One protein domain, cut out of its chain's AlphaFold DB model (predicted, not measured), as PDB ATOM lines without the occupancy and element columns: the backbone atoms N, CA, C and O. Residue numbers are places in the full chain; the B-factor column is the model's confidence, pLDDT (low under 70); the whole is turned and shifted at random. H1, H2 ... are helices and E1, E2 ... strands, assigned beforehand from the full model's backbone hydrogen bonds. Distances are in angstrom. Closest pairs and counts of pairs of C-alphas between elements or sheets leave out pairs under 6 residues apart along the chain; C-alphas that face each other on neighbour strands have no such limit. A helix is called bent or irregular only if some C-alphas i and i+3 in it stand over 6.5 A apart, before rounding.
ATOM      1  N   TYR A   8     -39.491 -29.466  -8.666       90.56
ATOM      2  CA  TYR A   8     -38.308 -28.741  -9.110       90.56
ATOM      3  C   TYR A   8     -37.708 -29.446 -10.321       90.56
ATOM      4  O   TYR A   8     -37.966 -30.618 -10.559       90.56
ATOM      5  N   ILE A   9     -36.937 -28.704 -11.112       91.00
ATOM      6  CA  ILE A   9     -36.284 -29.225 -12.311       91.00
ATOM      7  C   ILE A   9     -34.781 -29.186 -12.067       91.00
ATOM      8  O   ILE A   9     -34.218 -28.124 -11.793       91.00
ATOM      9  N   ILE A  10     -34.129 -30.338 -12.188       90.06
ATOM     10  CA  ILE A  10     -32.677 -30.458 -12.148       90.06
ATOM     11  C   ILE A  10     -32.133 -30.262 -13.566       90.06
ATOM     12  O   ILE A  10     -32.710 -30.704 -14.565       90.06
ATOM     13  N   ASN A  11     -30.993 -29.582 -13.655       87.81
ATOM     14  CA  ASN A  11     -30.270 -29.416 -14.904       87.81
ATOM     15  C   ASN A  11     -29.933 -30.799 -15.521       87.81
ATOM     16  O   ASN A  11     -29.286 -31.609 -14.852       87.81
ATOM     17  N   PRO A  12     -30.302 -31.064 -16.790       84.88
ATOM     18  CA  PRO A  12     -30.081 -32.362 -17.432       84.88
ATOM     19  C   PRO A  12     -28.596 -32.736 -17.564       84.88
ATOM     20  O   PRO A  12     -28.272 -33.915 -17.667       84.88
ATOM     21  N   THR A  13     -27.677 -31.764 -17.522       86.75
ATOM     22  CA  THR A  13     -26.233 -32.025 -17.648       86.75
ATOM     23  C   THR A  13     -25.608 -32.638 -16.394       86.75
ATOM     24  O   THR A  13     -24.454 -33.051 -16.442       86.75
ATOM     25  N   VAL A  14     -26.319 -32.653 -15.262       86.12
ATOM     26  CA  VAL A  14     -25.840 -33.281 -14.020       86.12
ATOM     27  C   VAL A  14     -25.920 -34.797 -14.178       86.12
ATOM     28  O   VAL A  14     -26.920 -35.298 -14.687       86.12
ATOM     29  N   LEU A  15     -24.886 -35.522 -13.750       87.50
ATOM     30  CA  LEU A  15     -24.861 -36.989 -13.760       87.50
ATOM     31  C   LEU A  15     -25.820 -37.571 -12.717       87.50
ATOM     32  O   LEU A  15     -26.180 -36.898 -11.756       87.50
ATOM     33  N   GLU A  16     -26.218 -38.830 -12.890       85.00
ATOM     34  CA  GLU A  16     -27.168 -39.514 -12.002       85.00
ATOM     35  C   GLU A  16     -26.754 -39.460 -10.526       85.00
ATOM     36  O   GLU A  16     -27.561 -39.071  -9.688       85.00
ATOM     37  N   GLU A  17     -25.477 -39.703 -10.220       88.00
ATOM     38  CA  GLU A  17     -24.935 -39.610  -8.857       88.00
ATOM     39  C   GLU A  17     -25.158 -38.223  -8.232       88.00
ATOM     40  O   GLU A  17     -25.649 -38.110  -7.110       88.00
ATOM     41  N   GLY A  18     -24.885 -37.154  -8.986       89.38
ATOM     42  CA  GLY A  18     -25.108 -35.782  -8.522       89.38
ATOM     43  C   GLY A  18     -26.591 -35.424  -8.383       89.38
ATOM     44  O   GLY A  18     -26.952 -34.591  -7.553       89.38
ATOM     45  N   ARG A  19     -27.477 -36.062  -9.165       88.19
ATOM     46  CA  ARG A  19     -28.933 -35.895  -9.018       88.19
ATOM     47  C   ARG A  19     -29.415 -36.540  -7.723       88.19
ATOM     48  O   ARG A  19     -30.157 -35.903  -6.981       88.19
ATOM     49  N   GLU A  20     -28.977 -37.765  -7.438       89.38
ATOM     50  CA  GLU A  20     -29.302 -38.462  -6.187       89.38
ATOM     51  C   GLU A  20     -28.823 -37.679  -4.965       89.38
ATOM     52  O   GLU A  20     -29.573 -37.506  -4.003       89.38
ATOM     53  N   GLU A  21     -27.598 -37.150  -5.016       92.62
ATOM     54  CA  GLU A  21     -27.055 -36.324  -3.939       92.62
ATOM     55  C   GLU A  21     -27.921 -35.083  -3.692       92.62
ATOM     56  O   GLU A  21     -28.300 -34.810  -2.552       92.62
ATOM     57  N   LEU A  22     -28.307 -34.369  -4.754       90.31
ATOM     58  CA  LEU A  22     -29.142 -33.177  -4.642       90.31
ATOM     59  C   LEU A  22     -30.525 -33.497  -4.052       90.31
ATOM     60  O   LEU A  22     -31.008 -32.778  -3.176       90.31
ATOM     61  N   ILE A  23     -31.146 -34.600  -4.484       89.69
ATOM     62  CA  ILE A  23     -32.431 -35.068  -3.941       89.69
ATOM     63  C   ILE A  23     -32.294 -35.362  -2.442       89.69
ATOM     64  O   ILE A  23     -33.143 -34.952  -1.647       89.69
ATOM     65  N   ASN A  24     -31.206 -36.021  -2.037       91.44
ATOM     66  CA  ASN A  24     -30.934 -36.313  -0.632       91.44
ATOM     67  C   ASN A  24     -30.696 -35.043   0.193       91.44
ATOM     68  O   ASN A  24     -31.235 -34.936   1.296       91.44
ATOM     69  N   GLN A  25     -29.966 -34.062  -0.342       92.50
ATOM     70  CA  GLN A  25     -29.758 -32.768   0.315       92.50
ATOM     71  C   GLN A  25     -31.082 -32.019   0.527       92.50
ATOM     72  O   GLN A  25     -31.338 -31.522   1.624       92.50
ATOM     73  N   VAL A  26     -31.960 -31.988  -0.483       91.06
ATOM     74  CA  VAL A  26     -33.291 -31.364  -0.369       91.06
ATOM     75  C   VAL A  26     -34.152 -32.100   0.658       91.06
ATOM     76  O   VAL A  26     -34.778 -31.464   1.508       91.06
ATOM     77  N   ASN A  27     -34.151 -33.434   0.637       90.06
ATOM     78  CA  ASN A  27     -34.895 -34.235   1.606       90.06
ATOM     79  C   ASN A  27     -34.400 -33.996   3.041       90.06
ATOM     80  O   ASN A  27     -35.217 -33.812   3.941       90.06
ATOM     81  N   ALA A  28     -33.081 -33.943   3.251       92.81
ATOM     82  CA  ALA A  28     -32.473 -33.644   4.548       92.81
ATOM     83  C   ALA A  28     -32.806 -32.223   5.034       92.81
ATOM     84  O   ALA A  28     -33.093 -32.006   6.215       92.81
ATOM     85  N   LEU A  29     -32.825 -31.244   4.125       92.69
ATOM     86  CA  LEU A  29     -33.249 -29.882   4.444       92.69
ATOM     87  C   LEU A  29     -34.715 -29.855   4.899       92.69
ATOM     88  O   LEU A  29     -35.039 -29.230   5.903       92.69
ATOM     89  N   LEU A  30     -35.611 -30.558   4.205       90.88
ATOM     90  CA  LEU A  30     -37.024 -30.609   4.585       90.88
ATOM     91  C   LEU A  30     -37.229 -31.303   5.939       90.88
ATOM     92  O   LEU A  30     -37.943 -30.777   6.797       90.88
ATOM     93  N   THR A  31     -36.580 -32.446   6.166       91.19
ATOM     94  CA  THR A  31     -36.724 -33.201   7.421       91.19
ATOM     95  C   THR A  31     -36.109 -32.475   8.616       91.19
ATOM     96  O   THR A  31     -36.719 -32.462   9.684       91.19
ATOM     97  N   SER A  32     -34.968 -31.796   8.444       93.69
ATOM     98  CA  SER A  32     -34.360 -30.966   9.500       93.69
ATOM     99  C   SER A  32     -35.237 -29.783   9.925       93.69
ATOM    100  O   SER A  32     -35.188 -29.370  11.080       93.69
ATOM    101  N   ASN A  33     -36.098 -29.287   9.032       90.75
ATOM    102  CA  ASN A  33     -37.085 -28.244   9.332       90.75
ATOM    103  C   ASN A  33     -38.427 -28.802   9.855       90.75
ATOM    104  O   ASN A  33     -39.407 -28.065   9.969       90.75
ATOM    105  N   GLY A  34     -38.493 -30.098  10.178       88.56
ATOM    106  CA  GLY A  34     -39.676 -30.739  10.756       88.56
ATOM    107  C   GLY A  34     -40.753 -31.138   9.743       88.56
ATOM    108  O   GLY A  34     -41.884 -31.422  10.141       88.56
ATOM    109  N   LYS A  42     -39.433 -39.475  -9.066       87.44
ATOM    110  CA  LYS A  42     -38.474 -39.026 -10.079       87.44
ATOM    111  C   LYS A  42     -39.095 -39.289 -11.438       87.44
ATOM    112  O   LYS A  42     -39.418 -40.430 -11.768       87.44
ATOM    113  N   TRP A  43     -39.316 -38.229 -12.196       83.94
ATOM    114  CA  TRP A  43     -40.035 -38.256 -13.468       83.94
ATOM    115  C   TRP A  43     -39.093 -38.365 -14.672       83.94
ATOM    116  O   TRP A  43     -39.574 -38.573 -15.794       83.94
ATOM    117  N   GLY A  44     -37.783 -38.269 -14.430       86.75
ATOM    118  CA  GLY A  44     -36.740 -38.486 -15.424       86.75
ATOM    119  C   GLY A  44     -36.490 -37.257 -16.292       86.75
ATOM    120  O   GLY A  44     -37.043 -36.178 -16.070       86.75
ATOM    121  N   GLU A  45     -35.654 -37.418 -17.318       88.56
ATOM    122  CA  GLU A  45     -35.422 -36.349 -18.287       88.56
ATOM    123  C   GLU A  45     -36.620 -36.201 -19.232       88.56
ATOM    124  O   GLU A  45     -37.069 -37.156 -19.869       88.56
ATOM    125  N   ARG A  46     -37.130 -34.974 -19.344       90.56
ATOM    126  CA  ARG A  46     -38.222 -34.617 -20.250       90.56
ATOM    127  C   ARG A  46     -37.865 -33.379 -21.056       90.56
ATOM    128  O   ARG A  46     -37.139 -32.492 -20.604       90.56
ATOM    129  N   LYS A  47     -38.411 -33.303 -22.268       90.81
ATOM    130  CA  LYS A  47     -38.303 -32.115 -23.115       90.81
ATOM    131  C   LYS A  47     -39.212 -31.016 -22.565       90.81
ATOM    132  O   LYS A  47     -40.406 -31.237 -22.377       90.81
ATOM    133  N   LEU A  48     -38.645 -29.838 -22.333       90.38
ATOM    134  CA  LEU A  48     -39.390 -28.668 -21.880       90.38
ATOM    135  C   LEU A  48     -40.177 -28.073 -23.054       90.38
ATOM    136  O   LEU A  48     -39.713 -28.085 -24.197       90.38
ATOM    137  N   ALA A  49     -41.359 -27.520 -22.772       91.94
ATOM    138  CA  ALA A  49     -42.176 -26.850 -23.788       91.94
ATOM    139  C   ALA A  49     -41.474 -25.613 -24.378       91.94
ATOM    140  O   ALA A  49     -41.672 -25.275 -25.543       91.94
ATOM    141  N   TYR A  50     -40.622 -24.965 -23.582       92.25
ATOM    142  CA  TYR A  50     -39.786 -23.839 -23.979       92.25
ATOM    143  C   TYR A  50     -38.425 -23.918 -23.275       92.25
ATOM    144  O   TYR A  50     -38.317 -24.560 -22.227       92.25
ATOM    145  N   PRO A  51     -37.369 -23.296 -23.829       89.38
ATOM    146  CA  PRO A  51     -36.059 -23.329 -23.202       89.38
ATOM    147  C   PRO A  51     -36.051 -22.572 -21.870       89.38
ATOM    148  O   PRO A  51     -36.391 -21.391 -21.832       89.38
ATOM    149  N   ILE A  52     -35.604 -23.229 -20.804       90.88
ATOM    150  CA  ILE A  52     -35.324 -22.603 -19.505       90.88
ATOM    151  C   ILE A  52     -33.809 -22.609 -19.342       90.88
ATOM    152  O   ILE A  52     -33.176 -23.639 -19.560       90.88
ATOM    153  N   ASP A  53     -33.207 -21.458 -19.032       90.06
ATOM    154  CA  ASP A  53     -31.744 -21.330 -18.915       90.06
ATOM    155  C   ASP A  53     -30.991 -21.854 -20.164       90.06
ATOM    156  O   ASP A  53     -29.990 -22.561 -20.091       90.06
ATOM    157  N   LYS A  54     -31.528 -21.563 -21.360       90.00
ATOM    158  CA  LYS A  54     -31.022 -22.047 -22.664       90.00
ATOM    159  C   LYS A  54     -31.018 -23.581 -22.828       90.00
ATOM    160  O   LYS A  54     -30.506 -24.073 -23.836       90.00
ATOM    161  N   LYS A  55     -31.635 -24.342 -21.917       87.69
ATOM    162  CA  LYS A  55     -31.769 -25.805 -21.992       87.69
ATOM    163  C   LYS A  55     -33.155 -26.199 -22.485       87.69
ATOM    164  O   LYS A  55     -34.158 -25.630 -22.069       87.69
ATOM    165  N   LYS A  56     -33.205 -27.172 -23.396       89.75
ATOM    166  CA  LYS A  56     -34.452 -27.690 -23.996       89.75
ATOM    167  C   LYS A  56     -34.997 -28.927 -23.274       89.75
ATOM    168  O   LYS A  56     -36.101 -29.367 -23.585       89.75
ATOM    169  N   SER A  57     -34.236 -29.484 -22.338       88.25
ATOM    170  CA  SER A  57     -34.634 -30.600 -21.484       88.25
ATOM    171  C   SER A  57     -34.375 -30.272 -20.017       88.25
ATOM    172  O   SER A  57     -33.597 -29.370 -19.691       88.25
ATOM    173  N   GLY A  58     -35.082 -30.977 -19.145       89.38
ATOM    174  CA  GLY A  58     -34.982 -30.873 -17.697       89.38
ATOM    175  C   GLY A  58     -35.243 -32.232 -17.071       89.38
ATOM    176  O   GLY A  58     -36.026 -33.015 -17.609       89.38
ATOM    177  N   PHE A  59     -34.577 -32.520 -15.957       88.25
ATOM    178  CA  PHE A  59     -34.863 -33.707 -15.163       88.25
ATOM    179  C   PHE A  59     -35.868 -33.339 -14.073       88.25
ATOM    180  O   PHE A  59     -35.608 -32.419 -13.297       88.25
ATOM    181  N   TYR A  60     -37.006 -34.022 -14.063       86.69
ATOM    182  CA  TYR A  60     -38.093 -33.816 -13.106       86.69
ATOM    183  C   TYR A  60     -38.013 -34.820 -11.957       86.69
ATOM    184  O   TYR A  60     -37.701 -36.008 -12.221       86.69
TER     185      TYR A  60
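This is residues 8 to 34 and 42 to 60 of the 60 residues of the protein "Putative ribosomal protein S6" of Fusobacterium sp. CM22 (UniProt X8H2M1). A small, sharply bent hairpin of two strands, E1 and E2, sits at one end, and a single long helix, H1, leads away from it as an arm whose far part, residues 24 to 32, sticks out free together with residues 33 and 34. The opening stretch, residues 8 to 15, passes beside E2 and then turns into H1. The printed part has 46 residues, with one named helix and two named strands in the order H1, E1, E2 along the chain; the sheet has the order E1 - E2 and is antiparallel, and the class is mixed, helices and strands. The whole is loose, with a radius of gyration of the C-alphas of 12.2 A, and elongated, spanning 35 by 20 by 17 A.

The printed part begins at Tyr 8, with its C-alpha at (-38.308, -28.741, -9.110). H1 holds residues 16 to 32 and measures 24.2 A from its first C-alpha, at (-27.168, -39.514, -12.002), to its last, at (-34.360, -30.966, 9.500). After the cut, E1 holds residues 45 to 52, the longest strand by residues, and measures 13.8 A from first to last C-alpha. E2 holds residues 55 to 59, measures 10.9 A and ends with C-alpha 59 at (-34.863, -33.707, -15.163).

In H1 every O i to N i+4 pair is within hydrogen-bond range, and the helix is not bent. H1 and E2 are apart. E1 and E2 form a hairpin, joined by a tight link of 2 residues. They are antiparallel neighbours, with 141 degrees between their N-to-C directions. Among the C-alphas that face each other are those of Glu 45 and Phe 59, 4.1 A apart, and those of Ile 52 and Lys 55, 5.4 A apart. E1 bends by 102 degrees at residue 49. Before this bend, N 46 and O 58 are within hydrogen-bond range at 2.8 A; beyond it, N 55 and O 52 are within range at 2.9 A.

The two C-alphas farthest apart are those of Gly 34 and Lys 54, at 35.6 A. Without residues 24 to 34, which stand free, the body of 35 residues spans 27 by 17 by 13 A and has a radius of gyration of 9.4 A. Residues 35 to 41 are cut out, and C-alphas 34 and 42 are 22.5 A apart across the cut, which falls in the link from H1 to E1. The C-alphas of Tyr 8 and Tyr 60, the chain's last residue, are 6.5 A apart. The mean pLDDT of the printed part is 89.5, and no printed residue is under 70.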